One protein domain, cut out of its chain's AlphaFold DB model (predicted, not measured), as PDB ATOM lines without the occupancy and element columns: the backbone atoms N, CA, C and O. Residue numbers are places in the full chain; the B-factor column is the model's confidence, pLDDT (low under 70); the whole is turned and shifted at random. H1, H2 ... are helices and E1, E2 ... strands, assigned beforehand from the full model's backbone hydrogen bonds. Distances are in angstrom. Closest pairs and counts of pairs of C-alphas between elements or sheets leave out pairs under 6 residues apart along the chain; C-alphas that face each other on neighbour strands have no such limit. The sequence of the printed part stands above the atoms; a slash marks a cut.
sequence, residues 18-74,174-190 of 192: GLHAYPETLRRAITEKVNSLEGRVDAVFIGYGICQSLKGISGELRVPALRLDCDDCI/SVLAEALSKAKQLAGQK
ATOM      1  N   GLY A  18      57.791  35.845 142.692       77.06
ATOM      2  CA  GLY A  18      58.860  35.304 141.848       77.06
ATOM      3  C   GLY A  18      60.067  36.226 141.651       77.06
ATOM      4  O   GLY A  18      61.122  35.756 141.229       77.06
ATOM      5  N   LEU A  19      59.967  37.514 142.001       80.81
ATOM      6  CA  LEU A  19      61.072  38.466 141.846       80.81
ATOM      7  C   LEU A  19      62.307  38.111 142.685       80.81
ATOM      8  O   LEU A  19      63.412  38.472 142.288       80.81
ATOM      9  N   HIS A  20      62.167  37.356 143.783       77.06
ATOM     10  CA  HIS A  20      63.319  36.902 144.580       77.06
ATOM     11  C   HIS A  20      64.315  36.045 143.777       77.06
ATOM     12  O   HIS A  20      65.487  35.978 144.135       77.06
ATOM     13  N   ALA A  21      63.870  35.420 142.682       78.50
ATOM     14  CA  ALA A  21      64.730  34.654 141.785       78.50
ATOM     15  C   ALA A  21      65.549  35.539 140.821       78.50
ATOM     16  O   ALA A  21      66.455  35.041 140.154       78.50
ATOM     17  N   TYR A  22      65.252  36.843 140.743       85.75
ATOM     18  CA  TYR A  22      65.853  37.789 139.798       85.75
ATOM     19  C   TYR A  22      66.369  39.050 140.521       85.75
ATOM     20  O   TYR A  22      65.717  40.096 140.460       85.75
ATOM     21  N   PRO A  23      67.551  38.986 141.172       84.12
ATOM     22  CA  PRO A  23      68.115  40.051 142.010       84.12
ATOM     23  C   PRO A  23      68.019  41.473 141.440       84.12
ATOM     24  O   PRO A  23      67.447  42.356 142.075       84.12
ATOM     25  N   GLU A  24      68.512  41.681 140.219       87.75
ATOM     26  CA  GLU A  24      68.517  43.000 139.569       87.75
ATOM     27  C   GLU A  24      67.104  43.504 139.260       87.75
ATOM     28  O   GLU A  24      66.806  44.693 139.374       87.75
ATOM     29  N   THR A  25      66.199  42.588 138.901       89.94
ATOM     30  CA  THR A  25      64.804  42.938 138.612       89.94
ATOM     31  C   THR A  25      64.068  43.313 139.894       89.94
ATOM     32  O   THR A  25      63.339  44.303 139.898       89.94
ATOM     33  N   LEU A  26      64.292  42.572 140.985       89.38
ATOM     34  CA  LEU A  26      63.744  42.888 142.304       89.38
ATOM     35  C   LEU A  26      64.238  44.250 142.797       89.38
ATOM     36  O   LEU A  26      63.424  45.072 143.214       89.38
ATOM     37  N   ARG A  27      65.552  44.500 142.715       90.69
ATOM     38  CA  ARG A  27      66.156  45.772 143.127       90.69
ATOM     39  C   ARG A  27      65.533  46.939 142.368       90.69
ATOM     40  O   ARG A  27      65.022  47.856 143.001       90.69
ATOM     41  N   ARG A  28      65.494  46.867 141.031       92.06
ATOM     42  CA  ARG A  28      64.879  47.905 140.192       92.06
ATOM     43  C   ARG A  28      63.411  48.132 140.553       92.06
ATOM     44  O   ARG A  28      63.019  49.275 140.759       92.06
ATOM     45  N   ALA A  29      62.621  47.062 140.663       92.50
ATOM     46  CA  ALA A  29      61.201  47.161 140.990       92.50
ATOM     47  C   ALA A  29      60.974  47.835 142.354       92.50
ATOM     48  O   ALA A  29      60.147  48.735 142.458       92.50
ATOM     49  N   ILE A  30      61.731  47.451 143.387       92.44
ATOM     50  CA  ILE A  30      61.637  48.086 144.709       92.44
ATOM     51  C   ILE A  30      62.048  49.557 144.631       92.44
ATOM     52  O   ILE A  30      61.303  50.408 145.111       92.44
ATOM     53  N   THR A  31      63.187  49.872 144.009       94.19
ATOM     54  CA  THR A  31      63.679  51.253 143.894       94.19
ATOM     55  C   THR A  31      62.672  52.149 143.172       94.19
ATOM     56  O   THR A  31      62.348  53.228 143.666       94.19
ATOM     57  N   GLU A  32      62.121  51.705 142.039       95.06
ATOM     58  CA  GLU A  32      61.106  52.452 141.284       95.06
ATOM     59  C   GLU A  32      59.846  52.709 142.119       95.06
ATOM     60  O   GLU A  32      59.365  53.844 142.179       95.06
ATOM     61  N   LYS A  33      59.328  51.682 142.803       95.06
ATOM     62  CA  LYS A  33      58.107  51.808 143.607       95.06
ATOM     63  C   LYS A  33      58.294  52.695 144.820       95.06
ATOM     64  O   LYS A  33      57.515  53.628 145.003       95.06
ATOM     65  N   VAL A  34      59.354  52.483 145.594       95.12
ATOM     66  CA  VAL A  34      59.658  53.315 146.764       95.12
ATOM     67  C   VAL A  34      59.852  54.773 146.350       95.12
ATOM     68  O   VAL A  34      59.260  55.662 146.957       95.12
ATOM     69  N   ASN A  35      60.606  55.035 145.279       96.25
ATOM     70  CA  ASN A  35      60.852  56.402 144.816       96.25
ATOM     71  C   ASN A  35      59.589  57.080 144.270       96.25
ATOM     72  O   ASN A  35      59.464  58.295 144.374       96.25
ATOM     73  N   SER A  36      58.619  56.322 143.749       96.06
ATOM     74  CA  SER A  36      57.324  56.873 143.323       96.06
ATOM     75  C   SER A  36      56.438  57.372 144.478       96.06
ATOM     76  O   SER A  36      55.445  58.065 144.241       96.06
ATOM     77  N   LEU A  37      56.791  57.029 145.723       96.12
ATOM     78  CA  LEU A  37      56.098  57.455 146.942       96.12
ATOM     79  C   LEU A  37      56.724  58.700 147.585       96.12
ATOM     80  O   LEU A  37      56.266  59.142 148.640       96.12
ATOM     81  N   GLU A  38      57.748  59.285 146.961       95.81
ATOM     82  CA  GLU A  38      58.353  60.541 147.402       95.81
ATOM     83  C   GLU A  38      57.286  61.637 147.578       95.81
ATOM     84  O   GLU A  38      56.438  61.859 146.714       95.81
ATOM     85  N   GLY A  39      57.289  62.279 148.751       93.75
ATOM     86  CA  GLY A  39      56.309  63.304 149.128       93.75
ATOM     87  C   GLY A  39      54.907  62.787 149.484       93.75
ATOM     88  O   GLY A  39      54.042  63.595 149.804       93.75
ATOM     89  N   ARG A  40      54.662  61.469 149.439       94.94
ATOM     90  CA  ARG A  40      53.361  60.853 149.778       94.94
ATOM     91  C   ARG A  40      53.372  60.079 151.090       94.94
ATOM     92  O   ARG A  40      52.311  59.843 151.655       94.94
ATOM     93  N   VAL A  41      54.550  59.646 151.528       95.62
ATOM     94  CA  VAL A  41      54.752  58.893 152.767       95.62
ATOM     95  C   VAL A  41      56.025  59.366 153.464       95.62
ATOM     96  O   VAL A  41      56.985  59.797 152.815       95.62
ATOM     97  N   ASP A  42      56.051  59.244 154.786       95.50
ATOM     98  CA  ASP A  42      57.203  59.642 155.598       95.50
ATOM     99  C   ASP A  42      58.313  58.588 155.586       95.50
ATOM    100  O   ASP A  42      59.497  58.931 155.512       95.50
ATOM    101  N   ALA A  43      57.926  57.309 155.592       95.62
ATOM    102  CA  ALA A  43      58.825  56.170 155.466       95.62
ATOM    103  C   ALA A  43      58.148  54.971 154.778       95.62
ATOM    104  O   ALA A  43      56.922  54.872 154.722       95.62
ATOM    105  N   VAL A  44      58.956  54.028 154.287       95.06
ATOM    106  CA  VAL A  44      58.500  52.763 153.690       95.06
ATOM    107  C   VAL A  44      59.052  51.567 154.460       95.06
ATOM    108  O   VAL A  44      60.236  51.503 154.776       95.06
ATOM    109  N   PHE A  45      58.205  50.570 154.711       93.62
ATOM    110  CA  PHE A  45      58.640  49.245 155.146       93.62
ATOM    111  C   PHE A  45      58.722  48.292 153.945       93.62
ATOM    112  O   PHE A  45      57.719  48.017 153.286       93.62
ATOM    113  N   ILE A  46      59.915  47.765 153.674       91.25
ATOM    114  CA  ILE A  46      60.175  46.782 152.619       91.25
ATOM    115  C   ILE A  46      60.059  45.378 153.221       91.25
ATOM    116  O   ILE A  46      60.948  44.915 153.935       91.25
ATOM    117  N   GLY A  47      58.969  44.681 152.891       86.31
ATOM    118  CA  GLY A  47      58.653  43.333 153.386       86.31
ATOM    119  C   GLY A  47      59.421  42.177 152.728       86.31
ATOM    120  O   GLY A  47      58.998  41.031 152.852       86.31
ATOM    121  N   TYR A  48      60.519  42.455 152.021       77.94
ATOM    122  CA  TYR A  48      61.420  41.443 151.461       77.94
ATOM    123  C   TYR A  48      62.627  41.251 152.391       77.94
ATOM    124  O   TYR A  48      63.235  42.234 152.818       77.94
ATOM    125  N   GLY A  49      62.975  39.994 152.700       68.38
ATOM    126  CA  GLY A  49      64.225  39.649 153.395       68.38
ATOM    127  C   GLY A  49      65.462  40.061 152.587       68.38
ATOM    128  O   GLY A  49      65.347  40.371 151.397       68.38
ATOM    129  N   ILE A  50      66.657  40.031 153.190       63.53
ATOM    130  CA  ILE A  50      67.912  40.316 152.475       63.53
ATOM    131  C   ILE A  50      68.282  39.119 151.597       63.53
ATOM    132  O   ILE A  50      69.285  38.448 151.799       63.53
ATOM    133  N   CYS A  51      67.521  38.879 150.532       61.62
ATOM    134  CA  CYS A  51      68.113  38.210 149.384       61.62
ATOM    135  C   CYS A  51      69.248  39.133 148.912       61.62
ATOM    136  O   CYS A  51      68.980  40.323 148.728       61.62
ATOM    137  N   GLN A  52      70.493  38.649 148.769       59.12
ATOM    138  CA  GLN A  52      71.726  39.452 148.564       59.12
ATOM    139  C   GLN A  52      71.577  40.691 147.643       59.12
ATOM    140  O   GLN A  52      72.238  41.704 147.856       59.12
ATOM    141  N   SER A  53      70.646  40.633 146.688       69.56
ATOM    142  CA  SER A  53      70.071  41.725 145.885       69.56
ATOM    143  C   SER A  53      69.789  43.082 146.569       69.56
ATOM    144  O   SER A  53      69.951  44.124 145.931       69.56
ATOM    145  N   LEU A  54      69.366  43.122 147.841       76.62
ATOM    146  CA  LEU A  54      68.942  44.372 148.508       76.62
ATOM    147  C   LEU A  54      70.050  45.042 149.324       76.62
ATOM    148  O   LEU A  54      69.831  46.079 149.959       76.62
ATOM    149  N   LYS A  55      71.267  44.490 149.305       80.31
ATOM    150  CA  LYS A  55      72.410  45.109 149.975       80.31
ATOM    151  C   LYS A  55      72.654  46.511 149.399       80.31
ATOM    152  O   LYS A  55      72.668  46.706 148.186       80.31
ATOM    153  N   GLY A  56      72.800  47.504 150.276       83.31
ATOM    154  CA  GLY A  56      73.063  48.895 149.889       83.31
ATOM    155  C   GLY A  56      71.916  49.614 149.169       83.31
ATOM    156  O   GLY A  56      72.136  50.722 148.693       83.31
ATOM    157  N   ILE A  57      70.710  49.032 149.077       87.75
ATOM    158  CA  ILE A  57      69.579  49.665 148.374       87.75
ATOM    159  C   ILE A  57      69.213  51.032 148.958       87.75
ATOM    160  O   ILE A  57      68.810  51.912 148.216       87.75
ATOM    161  N   SER A  58      69.445  51.258 150.255       86.12
ATOM    162  CA  SER A  58      69.151  52.526 150.935       86.12
ATOM    163  C   SER A  58      69.779  53.759 150.272       86.12
ATOM    164  O   SER A  58      69.204  54.833 150.380       86.12
ATOM    165  N   GLY A  59      70.914  53.624 149.573       88.00
ATOM    166  CA  GLY A  59      71.542  54.735 148.842       88.00
ATOM    167  C   GLY A  59      70.831  55.129 147.540       88.00
ATOM    168  O   GLY A  59      71.139  56.168 146.970       88.00
ATOM    169  N   GLU A  60      69.887  54.315 147.065       92.25
ATOM    170  CA  GLU A  60      69.118  54.541 145.832       92.25
ATOM    171  C   GLU A  60      67.690  55.048 146.105       92.25
ATOM    172  O   GLU A  60      66.945  55.360 145.169       92.25
ATOM    173  N   LEU A  61      67.292  55.104 147.381       94.44
ATOM    174  CA  LEU A  61      65.931  55.419 147.802       94.44
ATOM    175  C   LEU A  61      65.810  56.891 148.198       94.44
ATOM    176  O   LEU A  61      66.586  57.405 148.999       94.44
ATOM    177  N   ARG A  62      64.788  57.556 147.663       95.25
ATOM    178  CA  ARG A  62      64.432  58.953 147.968       95.25
ATOM    179  C   ARG A  62      63.500  59.079 149.170       95.25
ATOM    180  O   ARG A  62      63.278  60.167 149.692       95.25
ATOM    181  N   VAL A  63      62.947  57.954 149.614       94.62
ATOM    182  CA  VAL A  63      62.094  57.857 150.797       94.62
ATOM    183  C   VAL A  63      62.840  57.057 151.861       94.62
ATOM    184  O   VAL A  63      63.383  55.998 151.529       94.62
ATOM    185  N   PRO A  64      62.869  57.513 153.130       93.75
ATOM    186  CA  PRO A  64      63.398  56.715 154.228       93.75
ATOM    187  C   PRO A  64      62.752  55.333 154.230       93.75
ATOM    188  O   PRO A  64      61.530  55.213 154.231       93.75
ATOM    189  N   ALA A  65      63.560  54.281 154.201       92.50
ATOM    190  CA  ALA A  65      63.039  52.930 154.095       92.50
ATOM    191  C   ALA A  65      63.706  52.001 155.099       92.50
ATOM    192  O   ALA A  65      64.932  51.962 155.221       92.50
ATOM    193  N   LEU A  66      62.879  51.211 155.776       91.19
ATOM    194  CA  LEU A  66      63.328  50.103 156.595       91.19
ATOM    195  C   LEU A  66      63.165  48.797 155.821       91.19
ATOM    196  O   LEU A  66      62.108  48.509 155.264       91.19
ATOM    197  N   ARG A  67      64.213  47.984 155.835       86.75
ATOM    198  CA  ARG A  67      64.247  46.633 155.272       86.75
ATOM    199  C   ARG A  67      64.275  45.596 156.389       86.75
ATOM    200  O   ARG A  67      64.671  45.905 157.512       86.75
ATOM    201  N   LEU A  68      63.894  44.365 156.069       86.44
ATOM    202  CA  LEU A  68      64.125  43.233 156.960       86.44
ATOM    203  C   LEU A  68      65.625  42.931 157.037       86.44
ATOM    204  O   LEU A  68      66.299  42.928 156.009       86.44
ATOM    205  N   ASP A  69      66.137  42.691 158.244       80.44
ATOM    206  CA  ASP A  69      67.544  42.355 158.492       80.44
ATOM    207  C   ASP A  69      67.680  40.868 158.841       80.44
ATOM    208  O   ASP A  69      67.939  40.473 159.974       80.44
ATOM    209  N   CYS A  70      67.376  40.025 157.857       81.81
ATOM    210  CA  CYS A  70      67.433  38.572 157.966       81.81
ATOM    211  C   CYS A  70      67.948  37.957 156.662       81.81
ATOM    212  O   CYS A  70      67.759  38.538 155.590       81.81
ATOM    213  N   ASP A  71      68.561  36.774 156.767       79.00
ATOM    214  CA  ASP A  71      69.234  36.090 155.653       79.00
ATOM    215  C   ASP A  71      68.311  35.819 154.458       79.00
ATOM    216  O   ASP A  71      68.720  35.931 153.306       79.00
ATOM    217  N   ASP A  72      67.055  35.459 154.728       84.25
ATOM    218  CA  ASP A  72      66.027  35.231 153.719       84.25
ATOM    219  C   ASP A  72      64.613  35.404 154.310       84.25
ATOM    220  O   ASP A  72      64.433  35.719 155.491       84.25
ATOM    221  N   CYS A  73      63.590  35.213 153.473       86.50
ATOM    222  CA  CYS A  73      62.189  35.316 153.883       86.50
ATOM    223  C   CYS A  73      61.748  34.197 154.847       86.50
ATOM    224  O   CYS A  73      60.788  34.382 155.589       86.50
ATOM    225  N   ILE A  74      62.415  33.040 154.856       91.56
ATOM    226  CA  ILE A  74      62.101  31.944 155.784       91.56
ATOM    227  C   ILE A  74      62.596  32.297 157.188       91.56
ATOM    228  O   ILE A  74      61.856  32.125 158.157       91.56
ATOM    229  N   SER A 174      56.570  38.093 164.492       92.25
ATOM    230  CA  SER A 174      57.281  39.003 165.400       92.25
ATOM    231  C   SER A 174      58.351  39.826 164.688       92.25
ATOM    232  O   SER A 174      58.408  41.032 164.894       92.25
ATOM    233  N   VAL A 175      59.130  39.214 163.789       91.69
ATOM    234  CA  VAL A 175      60.165  39.914 163.006       91.69
ATOM    235  C   VAL A 175      59.542  40.989 162.110       91.69
ATOM    236  O   VAL A 175      60.036  42.112 162.046       91.69
ATOM    237  N   LEU A 176      58.423  40.668 161.451       91.38
ATOM    238  CA  LEU A 176      57.680  41.622 160.622       91.38
ATOM    239  C   LEU A 176      57.091  42.761 161.462       91.38
ATOM    240  O   LEU A 176      57.139  43.913 161.044       91.38
ATOM    241  N   ALA A 177      56.535  42.447 162.632       92.19
ATOM    242  CA  ALA A 177      55.936  43.430 163.529       92.19
ATOM    243  C   ALA A 177      56.988  44.383 164.116       92.19
ATOM    244  O   ALA A 177      56.777  45.594 164.141       92.19
ATOM    245  N   GLU A 178      58.139  43.854 164.532       93.00
ATOM    246  CA  GLU A 178      59.263  44.651 165.026       93.00
ATOM    247  C   GLU A 178      59.814  45.569 163.930       93.00
ATOM    248  O   GLU A 178      60.029  46.760 164.163       93.00
ATOM    249  N   ALA A 179      59.993  45.044 162.714       92.00
ATOM    250  CA  ALA A 179      60.418  45.845 161.576       92.00
ATOM    251  C   ALA A 179      59.390  46.941 161.247       92.00
ATOM    252  O   ALA A 179      59.755  48.105 161.117       92.00
ATOM    253  N   LEU A 180      58.094  46.629 161.207       92.75
ATOM    254  CA  LEU A 180      57.067  47.651 160.999       92.75
ATOM    255  C   LEU A 180      57.124  48.743 162.082       92.75
ATOM    256  O   LEU A 180      57.078  49.927 161.759       92.75
ATOM    257  N   SER A 181      57.297  48.366 163.351       93.62
ATOM    258  CA  SER A 181      57.440  49.326 164.453       93.62
ATOM    259  C   SER A 181      58.648  50.251 164.268       93.62
ATOM    260  O   SER A 181      58.541  51.454 164.504       93.62
ATOM    261  N   LYS A 182      59.793  49.725 163.823       93.94
ATOM    262  CA  LYS A 182      60.989  50.534 163.526       93.94
ATOM    263  C   LYS A 182      60.765  51.467 162.331       93.94
ATOM    264  O   LYS A 182      61.223  52.604 162.354       93.94
ATOM    265  N   ALA A 183      60.024  51.026 161.313       93.44
ATOM    266  CA  ALA A 183      59.680  51.864 160.163       93.44
ATOM    267  C   ALA A 183      58.796  53.055 160.571       93.44
ATOM    268  O   ALA A 183      58.991  54.164 160.083       93.44
ATOM    269  N   LYS A 184      57.877  52.853 161.523       93.44
ATOM    270  CA  LYS A 184      57.066  53.937 162.099       93.44
ATOM    271  C   LYS A 184      57.896  54.936 162.905       93.44
ATOM    272  O   LYS A 184      57.683  56.138 162.803       93.44
ATOM    273  N   GLN A 185      58.871  54.458 163.676       94.12
ATOM    274  CA  GLN A 185      59.805  55.344 164.381       94.12
ATOM    275  C   GLN A 185      60.622  56.190 163.396       94.12
ATOM    276  O   GLN A 185      60.794  57.385 163.620       94.12
ATOM    277  N   LEU A 186      61.060  55.593 162.282       92.50
ATOM    278  CA  LEU A 186      61.752  56.301 161.202       92.50
ATOM    279  C   LEU A 186      60.873  57.393 160.567       92.50
ATOM    280  O   LEU A 186      61.366  58.484 160.297       92.50
ATOM    281  N   ALA A 187      59.578  57.127 160.370       91.50
ATOM    282  CA  ALA A 187      58.620  58.130 159.899       91.50
ATOM    283  C   ALA A 187      58.495  59.316 160.875       91.50
ATOM    284  O   ALA A 187      58.570  60.473 160.463       91.50
ATOM    285  N   GLY A 188      58.379  59.038 162.179       86.06
ATOM    286  CA  GLY A 188      58.242  60.072 163.212       86.06
ATOM    287  C   GLY A 188      59.459  60.997 163.347       86.06
ATOM    288  O   GLY A 188      59.304  62.162 163.700       86.06
ATOM    289  N   GLN A 189      60.661  60.520 163.011       79.75
ATOM    290  CA  GLN A 189      61.898  61.317 163.049       79.75
ATOM    291  C   GLN A 189      61.989  62.379 161.942       79.75
ATOM    292  O   GLN A 189      62.798  63.292 162.058       79.75
ATOM    293  N   LYS A 190      61.181  62.275 160.878       59.94
ATOM    294  CA  LYS A 190      61.148  63.231 159.756       59.94
ATOM    295  C   LYS A 190      60.161  64.387 159.978       59.94
ATOM    296  O   LYS A 190      60.163  65.348 159.218       59.94
TER     297      LYS A 190
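AT A GLANCE: This is residues 18 to 74 and 174 to 190 of the 192 residues of the protein "DUF1638 domain-containing protein" of Candidatus Methanosuratus sp (UniProt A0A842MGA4). A short ribbon of two parallel strands, E1 and E2, lies in the middle, with the long helix H4 packed along one side of it and the long helix H2 farther off on the other. The small helix H1 makes a corner at the start of H2, and the small helix H3 lies in the right-handed crossover from E1 to E2. The printed part has 74 residues, with four named helices and two named strands in the order H1 H2 E1 H3 E2 H4, and its class is mostly helix. It is compact, with a radius of gyration of the C-alphas of 12.0 A and spans of 33 by 28 by 18 A.

HOW THE PARTS SIT: E1, residues 44 to 46, and E2, residues 65 to 67, are parallel neighbours at 21 degrees; N 46 and O 66, 2.8 A apart, are within hydrogen-bond range. With H3, residues 57 to 60, they form a strand-helix-strand unit, two parallel neighbour strands with a helix between. The closest C-alphas of E2 and H4, residues 174 to 188, are those of Leu 66 and Ala 183, 5.4 A apart. H2, residues 23 to 35, only just touches H3, with 3 pairs of C-alphas within 8 A, the closest Thr 31 and Glu 60 at 6.6 A. H1, residues 18 to 21, and H2 only just touch, with 3 such pairs, and only at the corner; the closest C-alphas are those of Leu 19 and Leu 26, 5.2 A apart. H2 and H4 are apart. In H2 and H4 every O i to N i+4 pair is within hydrogen-bond range; H1 and H3 are too short for one.

IN THESE COORDINATES: H1 begins at C-alpha 18 (58.860, 35.304, 141.848). H2 is 18.1 A long and H4 21.2 A, ending at C-alpha 188 (58.242, 60.072, 163.212).

THE WHOLE: The farthest C-alphas, those of Ala 21 and Gln 189, are 34.2 A apart. Residues 75 to 173 are not printed; C-alphas 74 and 174 are 12.9 A apart across this cut. Of the links printed whole, none is long. The pLDDT is under 70 at residues 49 to 53 and 190.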